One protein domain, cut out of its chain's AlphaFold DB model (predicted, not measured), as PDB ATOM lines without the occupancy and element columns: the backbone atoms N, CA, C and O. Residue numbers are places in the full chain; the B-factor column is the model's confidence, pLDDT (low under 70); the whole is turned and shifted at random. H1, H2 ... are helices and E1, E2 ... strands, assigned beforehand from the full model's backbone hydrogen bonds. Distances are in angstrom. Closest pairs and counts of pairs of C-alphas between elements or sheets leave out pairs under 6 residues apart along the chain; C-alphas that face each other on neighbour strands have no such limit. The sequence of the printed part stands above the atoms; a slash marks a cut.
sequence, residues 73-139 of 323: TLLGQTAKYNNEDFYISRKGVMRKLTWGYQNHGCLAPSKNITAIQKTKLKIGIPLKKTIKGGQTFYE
ATOM      1  N   THR A  73     128.427 183.106  62.536       81.69
ATOM      2  CA  THR A  73     129.005 182.964  63.871       81.69
ATOM      3  C   THR A  73     130.087 181.884  63.982       81.69
ATOM      4  O   THR A  73     130.756 181.817  65.019       81.69
ATOM      5  N   LEU A  74     130.252 181.038  62.958       87.38
ATOM      6  CA  LEU A  74     131.294 180.013  62.851       87.38
ATOM      7  C   LEU A  74     132.470 180.467  61.973       87.38
ATOM      8  O   LEU A  74     133.550 179.899  62.087       87.38
ATOM      9  N   LEU A  75     132.287 181.462  61.100       86.19
ATOM     10  CA  LEU A  75     133.316 181.879  60.146       86.19
ATOM     11  C   LEU A  75     134.551 182.449  60.858       86.19
ATOM     12  O   LEU A  75     134.446 183.294  61.747       86.19
ATOM     13  N   GLY A  76     135.729 181.987  60.448       86.31
ATOM     14  CA  GLY A  76     137.013 182.332  61.058       86.31
ATOM     15  C   GLY A  76     137.221 181.743  62.458       86.31
ATOM     16  O   GLY A  76     138.156 182.151  63.144       86.31
ATOM     17  N   GLN A  77     136.362 180.824  62.912       91.19
ATOM     18  CA  GLN A  77     136.417 180.238  64.252       91.19
ATOM     19  C   GLN A  77     136.776 178.752  64.210       91.19
ATOM     20  O   GLN A  77     136.621 178.070  63.196       91.19
ATOM     21  N   THR A  78     137.214 178.242  65.360       95.56
ATOM     22  CA  THR A  78     137.296 176.804  65.619       95.56
ATOM     23  C   THR A  78     135.997 176.340  66.270       95.56
ATOM     24  O   THR A  78     135.499 176.972  67.205       95.56
ATOM     25  N   ALA A  79     135.448 175.221  65.810       95.56
ATOM     26  CA  ALA A  79     134.253 174.618  66.378       95.56
ATOM     27  C   ALA A  79     134.339 173.089  66.358       95.56
ATOM     28  O   ALA A  79     135.103 172.497  65.593       95.56
ATOM     29  N   LYS A  80     133.543 172.450  67.212       96.38
ATOM     30  CA  LYS A  80     133.475 170.996  67.335       96.38
ATOM     31  C   LYS A  80     132.325 170.414  66.534       96.38
ATOM     32  O   LYS A  80     131.223 170.955  66.522       96.38
ATOM     33  N   TYR A  81     132.564 169.268  65.913       95.81
ATOM     34  CA  TYR A  81     131.522 168.441  65.312       95.81
ATOM     35  C   TYR A  81     131.864 166.971  65.537       95.81
ATOM     36  O   TYR A  81     132.962 166.545  65.197       95.81
ATOM     37  N   ASN A  82     130.946 166.187  66.108       93.56
ATOM     38  CA  ASN A  82     131.172 164.769  66.436       93.56
ATOM     39  C   ASN A  82     132.484 164.511  67.211       93.56
ATOM     40  O   ASN A  82     133.227 163.593  66.882       93.56
ATOM     41  N   ASN A  83     132.772 165.329  68.231       91.94
ATOM     42  CA  ASN A  83     134.001 165.283  69.044       91.94
ATOM     43  C   ASN A  83     135.318 165.556  68.299       91.94
ATOM     44  O   ASN A  83     136.383 165.424  68.898       91.94
ATOM     45  N   GLU A  84     135.265 165.987  67.043       95.12
ATOM     46  CA  GLU A  84     136.442 166.415  66.295       95.12
ATOM     47  C   GLU A  84     136.491 167.941  66.193       95.12
ATOM     48  O   GLU A  84     135.455 168.608  66.080       95.12
ATOM     49  N   ASP A  85     137.705 168.487  66.229       95.81
ATOM     50  CA  ASP A  85     137.954 169.919  66.116       95.81
ATOM     51  C   ASP A  85     138.103 170.318  64.644       95.81
ATOM     52  O   ASP A  85     138.864 169.712  63.879       95.81
ATOM     53  N   PHE A  86     137.401 171.377  64.254       95.81
ATOM     54  CA  PHE A  86     137.452 171.938  62.912       95.81
ATOM     55  C   PHE A  86     137.691 173.435  62.964       95.81
ATOM     56  O   PHE A  86     137.115 174.136  63.789       95.81
ATOM     57  N   TYR A  87     138.482 173.922  62.020       95.12
ATOM     58  CA  TYR A  87     138.540 175.330  61.676       95.12
ATOM     59  C   TYR A  87     137.604 175.619  60.505       95.12
ATOM     60  O   TYR A  87     137.523 174.831  59.562       95.12
ATOM     61  N   ILE A  88     136.901 176.744  60.563       92.12
ATOM     62  CA  ILE A  88     135.967 177.177  59.532       92.12
ATOM     63  C   ILE A  88     136.511 178.477  58.958       92.12
ATOM     64  O   ILE A  88     136.538 179.491  59.650       92.12
ATOM     65  N   SER A  89     136.942 178.462  57.698       87.56
ATOM     66  CA  SER A  89     137.463 179.667  57.043       87.56
ATOM     67  C   SER A  89     136.374 180.726  56.866       87.56
ATOM     68  O   SER A  89     135.174 180.425  56.895       87.56
ATOM     69  N   ARG A  90     136.762 181.971  56.572       82.31
ATOM     70  CA  ARG A  90     135.808 183.034  56.189       82.31
ATOM     71  C   ARG A  90     134.982 182.725  54.936       82.31
ATOM     72  O   ARG A  90     134.000 183.416  54.670       82.31
ATOM     73  N   LYS A  91     135.354 181.699  54.166       76.62
ATOM     74  CA  LYS A  91     134.610 181.209  52.996       76.62
ATOM     75  C   LYS A  91     133.642 180.064  53.319       76.62
ATOM     76  O   LYS A  91     133.008 179.542  52.411       76.62
ATOM     77  N   GLY A  92     133.513 179.669  54.588       81.94
ATOM     78  CA  GLY A  92     132.637 178.567  54.996       81.94
ATOM     79  C   GLY A  92     133.220 177.185  54.688       81.94
ATOM     80  O   GLY A  92     132.472 176.222  54.510       81.94
ATOM     81  N   VAL A  93     134.551 177.080  54.613       86.75
ATOM     82  CA  VAL A  93     135.254 175.813  54.391       86.75
ATOM     83  C   VAL A  93     135.684 175.240  55.734       86.75
ATOM     84  O   VAL A  93     136.467 175.845  56.461       86.75
ATOM     85  N   MET A  94     135.157 174.066  56.056       92.19
ATOM     86  CA  MET A  94     135.398 173.313  57.279       92.19
ATOM     87  C   MET A  94     136.603 172.387  57.090       92.19
ATOM     88  O   MET A  94     136.560 171.458  56.282       92.19
ATOM     89  N   ARG A  95     137.681 172.630  57.840       93.62
ATOM     90  CA  ARG A  95     138.957 171.902  57.766       93.62
ATOM     91  C   ARG A  95     139.262 171.252  59.107       93.62
ATOM     92  O   ARG A  95     139.244 171.912  60.143       93.62
ATOM     93  N   LYS A  96     139.529 169.949  59.096       95.38
ATOM     94  CA  LYS A  96     139.814 169.175  60.312       95.38
ATOM     95  C   LYS A  96     141.170 169.556  60.914       95.38
ATOM     96  O   LYS A  96     142.147 169.700  60.179       95.38
ATOM     97  N   LEU A  97     141.227 169.663  62.241       95.06
ATOM     98  CA  LEU A  97     142.433 169.950  63.019       95.06
ATOM     99  C   LEU A  97     143.026 168.655  63.588       95.06
ATOM    100  O   LEU A  97     142.815 168.301  64.745       95.06
ATOM    101  N   THR A  98     143.776 167.933  62.758       92.50
ATOM    102  CA  THR A  98     144.276 166.583  63.083       92.50
ATOM    103  C   THR A  98     145.240 166.552  64.274       92.50
ATOM    104  O   THR A  98     145.291 165.553  64.985       92.50
ATOM    105  N   TRP A  99     145.994 167.631  64.516       92.31
ATOM    106  CA  TRP A  99     146.966 167.708  65.619       92.31
ATOM    107  C   TRP A  99     146.570 168.718  66.702       92.31
ATOM    108  O   TRP A  99     147.424 169.173  67.458       92.31
ATOM    109  N   GLY A 100     145.279 169.048  66.795       91.62
ATOM    110  CA  GLY A 100     144.735 169.939  67.818       91.62
ATOM    111  C   GLY A 100     144.901 171.428  67.504       91.62
ATOM    112  O   GLY A 100     145.828 171.855  66.814       91.62
ATOM    113  N   TYR A 101     143.985 172.238  68.035       93.25
ATOM    114  CA  TYR A 101     143.891 173.670  67.731       93.25
ATOM    115  C   TYR A 101     145.145 174.474  68.118       93.25
ATOM    116  O   TYR A 101     145.503 175.419  67.418       93.25
ATOM    117  N   GLN A 102     145.849 174.070  69.179       93.69
ATOM    118  CA  GLN A 102     147.041 174.760  69.690       93.69
ATOM    119  C   GLN A 102     148.203 174.716  68.688       93.69
ATOM    120  O   GLN A 102     148.806 175.745  68.395       93.69
ATOM    121  N   ASN A 103     148.479 173.540  68.115       93.12
ATOM    122  CA  ASN A 103     149.579 173.352  67.165       93.12
ATOM    123  C   ASN A 103     149.351 174.114  65.852       93.12
ATOM    124  O   ASN A 103     150.301 174.572  65.225       93.12
ATOM    125  N   HIS A 104     148.088 174.297  65.468       93.00
ATOM    126  CA  HIS A 104     147.687 175.058  64.286       93.00
ATOM    127  C   HIS A 104     147.468 176.557  64.565       93.00
ATOM    128  O   HIS A 104     146.972 177.278  63.701       93.00
ATOM    129  N   GLY A 105     147.798 177.057  65.764       91.69
ATOM    130  CA  GLY A 105     147.609 178.471  66.111       91.69
ATOM    131  C   GLY A 105     146.151 178.938  66.006       91.69
ATOM    132  O   GLY A 105     145.890 180.101  65.707       91.69
ATOM    133  N   CYS A 106     145.200 178.027  66.193       93.31
ATOM    134  CA  CYS A 106     143.774 178.306  66.128       93.31
ATOM    135  C   CYS A 106     143.248 178.662  67.521       93.31
ATOM    136  O   CYS A 106     143.792 178.230  68.539       93.31
ATOM    137  N   LEU A 107     142.143 179.406  67.580       91.75
ATOM    138  CA  LEU A 107     141.434 179.621  68.841       91.75
ATOM    139  C   LEU A 107     140.867 178.292  69.357       91.75
ATOM    140  O   LEU A 107     140.554 177.398  68.568       91.75
ATOM    141  N   ALA A 108     140.723 178.164  70.677       92.69
ATOM    142  CA  ALA A 108     140.066 177.000  71.259       92.69
ATOM    143  C   ALA A 108     138.620 176.888  70.736       92.69
ATOM    144  O   ALA A 108     137.953 177.917  70.575       92.69
ATOM    145  N   PRO A 109     138.120 175.668  70.470       91.94
ATOM    146  CA  PRO A 109     136.753 175.478  70.010       91.94
ATOM    147  C   PRO A 109     135.763 176.026  71.037       91.94
ATOM    148  O   PRO A 109     135.647 175.503  72.143       91.94
ATOM    149  N   SER A 110     135.038 177.079  70.659       84.19
ATOM    150  CA  SER A 110     134.071 177.760  71.532       84.19
ATOM    151  C   SER A 110     132.621 177.370  71.243       84.19
ATOM    152  O   SER A 110     131.718 177.714  72.006       84.19
ATOM    153  N   LYS A 111     132.380 176.659  70.135       90.56
ATOM    154  CA  LYS A 111     131.043 176.329  69.624       90.56
ATOM    155  C   LYS A 111     130.981 174.897  69.111       90.56
ATOM    156  O   LYS A 111     131.994 174.333  68.699       90.56
ATOM    157  N   ASN A 112     129.772 174.345  69.086       94.12
ATOM    158  CA  ASN A 112     129.464 173.097  68.397       94.12
ATOM    159  C   ASN A 112     128.734 173.406  67.087       94.12
ATOM    160  O   ASN A 112     127.822 174.230  67.058       94.12
ATOM    161  N   ILE A 113     129.127 172.727  66.016       93.38
ATOM    162  CA  ILE A 113     128.453 172.776  64.721       93.38
ATOM    163  C   ILE A 113     127.242 171.846  64.800       93.38
ATOM    164  O   ILE A 113     127.363 170.672  65.149       93.38
ATOM    165  N   THR A 114     126.063 172.350  64.457       91.12
ATOM    166  CA  THR A 114     124.857 171.517  64.335       91.12
ATOM    167  C   THR A 114     124.849 170.736  63.017       91.12
ATOM    168  O   THR A 114     125.508 171.114  62.046       91.12
ATOM    169  N   ALA A 115     124.056 169.663  62.931       88.00
ATOM    170  CA  ALA A 115     123.912 168.894  61.691       88.00
ATOM    171  C   ALA A 115     123.465 169.766  60.500       88.00
ATOM    172  O   ALA A 115     123.968 169.594  59.395       88.00
ATOM    173  N   ILE A 116     122.588 170.747  60.743       83.19
ATOM    174  CA  ILE A 116     122.082 171.653  59.704       83.19
ATOM    175  C   ILE A 116     123.127 172.719  59.326       83.19
ATOM    176  O   ILE A 116     123.247 173.090  58.162       83.19
ATOM    177  N   GLN A 117     123.944 173.194  60.274       86.38
ATOM    178  CA  GLN A 117     125.077 174.069  59.935       86.38
ATOM    179  C   GLN A 117     126.103 173.325  59.080       86.38
ATOM    180  O   GLN A 117     126.596 173.877  58.099       86.38
ATOM    181  N   LYS A 118     126.375 172.049  59.386       88.88
ATOM    182  CA  LYS A 118     127.303 171.230  58.600       88.88
ATOM    183  C   LYS A 118     126.885 171.108  57.134       88.88
ATOM    184  O   LYS A 118     127.756 171.166  56.277       88.88
ATOM    185  N   THR A 119     125.591 170.984  56.824       83.50
ATOM    186  CA  THR A 119     125.138 170.890  55.421       83.50
ATOM    187  C   THR A 119     125.399 172.160  54.610       83.50
ATOM    188  O   THR A 119     125.405 172.102  53.386       83.50
ATOM    189  N   LYS A 120     125.629 173.302  55.274       79.00
ATOM    190  CA  LYS A 120     125.979 174.575  54.631       79.00
ATOM    191  C   LYS A 120     127.487 174.799  54.488       79.00
ATOM    192  O   LYS A 120     127.898 175.692  53.753       79.00
ATOM    193  N   LEU A 121     128.308 174.017  55.184       83.81
ATOM    194  CA  LEU A 121     129.761 174.128  55.127       83.81
ATOM    195  C   LEU A 121     130.320 173.235  54.017       83.81
ATOM    196  O   LEU A 121     129.861 172.113  53.800       83.81
ATOM    197  N   LYS A 122     131.356 173.715  53.330       85.31
ATOM    198  CA  LYS A 122     132.126 172.893  52.391       85.31
ATOM    199  C   LYS A 122     133.219 172.162  53.155       85.31
ATOM    200  O   LYS A 122     133.918 172.770  53.958       85.31
ATOM    201  N   ILE A 123     133.384 170.867  52.915       88.38
ATOM    202  CA  ILE A 123     134.459 170.096  53.547       88.38
ATOM    203  C   ILE A 123     135.750 170.355  52.770       88.38
ATOM    204  O   ILE A 123     135.832 170.050  51.582       88.38
ATOM    205  N   GLY A 124     136.737 170.942  53.443       86.56
ATOM    206  CA  GLY A 124     138.065 171.195  52.895       86.56
ATOM    207  C   GLY A 124     139.087 170.142  53.312       86.56
ATOM    208  O   GLY A 124     138.804 169.211  54.070       86.56
ATOM    209  N   ILE A 125     140.318 170.320  52.835       88.06
ATOM    210  CA  ILE A 125     141.439 169.445  53.194       88.06
ATOM    211  C   ILE A 125     141.795 169.681  54.674       88.06
ATOM    212  O   ILE A 125     141.900 170.846  55.077       88.06
ATOM    213  N   PRO A 126     141.999 168.626  55.490       92.69
ATOM    214  CA  PRO A 126     142.515 168.774  56.850       92.69
ATOM    215  C   PRO A 126     143.779 169.631  56.876       92.69
ATOM    216  O   PRO A 126     144.592 169.538  55.953       92.69
ATOM    217  N   LEU A 127     143.956 170.438  57.924       91.88
ATOM    218  CA  LEU A 127     145.221 171.150  58.085       91.88
ATOM    219  C   LEU A 127     146.350 170.134  58.200       91.88
ATOM    220  O   LEU A 127     146.144 169.046  58.748       91.88
ATOM    221  N   LYS A 128     147.512 170.481  57.645       91.56
ATOM    222  CA  LYS A 128     148.686 169.617  57.502       91.56
ATOM    223  C   LYS A 128     149.822 170.010  58.442       91.56
ATOM    224  O   LYS A 128     149.868 171.110  58.994       91.56
ATOM    225  N   LYS A 129     150.766 169.080  58.585       92.31
ATOM    226  CA  LYS A 129     152.090 169.314  59.156       92.31
ATOM    227  C   LYS A 129     153.165 168.753  58.234       92.31
ATOM    228  O   LYS A 129     152.905 167.806  57.495       92.31
ATOM    229  N   THR A 130     154.371 169.299  58.311       90.81
ATOM    230  CA  THR A 130     155.565 168.752  57.658       90.81
ATOM    231  C   THR A 130     156.771 168.865  58.581       90.81
ATOM    232  O   THR A 130     156.751 169.638  59.538       90.81
ATOM    233  N   ILE A 131     157.820 168.096  58.305       90.50
ATOM    234  CA  ILE A 131     159.090 168.167  59.028       90.50
ATOM    235  C   ILE A 131     160.177 168.517  58.017       90.50
ATOM    236  O   ILE A 131     160.364 167.795  57.040       90.50
ATOM    237  N   LYS A 132     160.901 169.614  58.246       86.88
ATOM    238  CA  LYS A 132     162.016 170.042  57.391       86.88
ATOM    239  C   LYS A 132     163.190 170.456  58.269       86.88
ATOM    240  O   LYS A 132     163.029 171.271  59.171       86.88
ATOM    241  N   GLY A 133     164.358 169.852  58.044       86.19
ATOM    242  CA  GLY A 133     165.559 170.136  58.841       86.19
ATOM    243  C   GLY A 133     165.393 169.861  60.342       86.19
ATOM    244  O   GLY A 133     165.916 170.607  61.158       86.19
ATOM    245  N   GLY A 134     164.606 168.844  60.717       89.62
ATOM    246  CA  GLY A 134     164.331 168.500  62.120       89.62
ATOM    247  C   GLY A 134     163.295 169.390  62.823       89.62
ATOM    248  O   GLY A 134     162.903 169.085  63.945       89.62
ATOM    249  N   GLN A 135     162.799 170.446  62.172       90.94
ATOM    250  CA  GLN A 135     161.735 171.303  62.698       90.94
ATOM    251  C   GLN A 135     160.372 170.881  62.144       90.94
ATOM    252  O   GLN A 135     160.252 170.545  60.964       90.94
ATOM    253  N   THR A 136     159.342 170.900  62.996       91.00
ATOM    254  CA  THR A 136     157.957 170.617  62.591       91.00
ATOM    255  C   THR A 136     157.228 171.918  62.282       91.00
ATOM    256  O   THR A 136     157.187 172.821  63.115       91.00
ATOM    257  N   PHE A 137     156.607 171.980  61.112       90.94
ATOM    258  CA  PHE A 137     155.789 173.098  60.658       90.94
ATOM    259  C   PHE A 137     154.337 172.647  60.563       90.94
ATOM    260  O   PHE A 137     154.056 171.566  60.044       90.94
ATOM    261  N   TYR A 138     153.423 173.481  61.045       91.75
ATOM    262  CA  TYR A 138     151.979 173.271  60.968       91.75
ATOM    263  C   TYR A 138     151.369 174.368  60.098       91.75
ATOM    264  O   TYR A 138     151.751 175.528  60.246       91.75
ATOM    265  N   GLU A 139     150.415 174.016  59.233       91.12
ATOM    266  CA  GLU A 139     149.545 175.019  58.603       91.12
ATOM    267  C   GLU A 139     148.737 175.705  59.702       91.12
ATOM    268  O   GLU A 139     148.132 175.022  60.536       91.12
TER     269      GLU A 139
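This is residues 73 to 139 of the 323 residues of an uncharacterized protein of viral metagenome (UniProt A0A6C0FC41). What is the shape? A small body, the twisted three-strand sheet E1-E2-E3 with loops round it and H1 at its margin, extends into an arm, the hairpin E4-E5, which makes much of the length. What is printed? 67 residues hold, in order, E1, E2, E3, H1, E4 and E5, mixed in class, with under half of the residues in named elements. The whole is compact, radius of gyration of the C-alphas 12.3 A, spanning 43 by 19 by 19 A.

How do the first strands pair? E1, residues 78 to 81, and E2, residues 84 to 88, form an antiparallel hairpin, N 79 and O 86 within hydrogen-bond range at 2.8 A. E2 and E3, residues 93 to 96, form another, N 87 to O 95 being 2.9 A; E1 to E3 are a meander, each strand the antiparallel neighbour of the one before. What follows? H1, residues 115 to 120, only just on this sheet, only grazes it; 1 of its 2 O i to N i+4 pairs is within range. E4, residues 129 to 132, and E5, residues 135 to 138, form an antiparallel hairpin, N 130 to O 137 being 2.9 A, apart from E1, E2 and E3.

Where does E1 begin? C-alpha 78 is at (137.296, 176.804, 65.619). Where does E5 end? C-alpha 138 is at (151.979, 173.271, 60.968). Which strand is longest? E2, at 12.7 A.

How far does it reach? The C-alphas farthest apart, Ile 116 and Gly 133, are 43.5 A apart. Is it continuous? The printed part has no cut; the link E3 to H1 is long; no printed residue is under 70 in pLDDT.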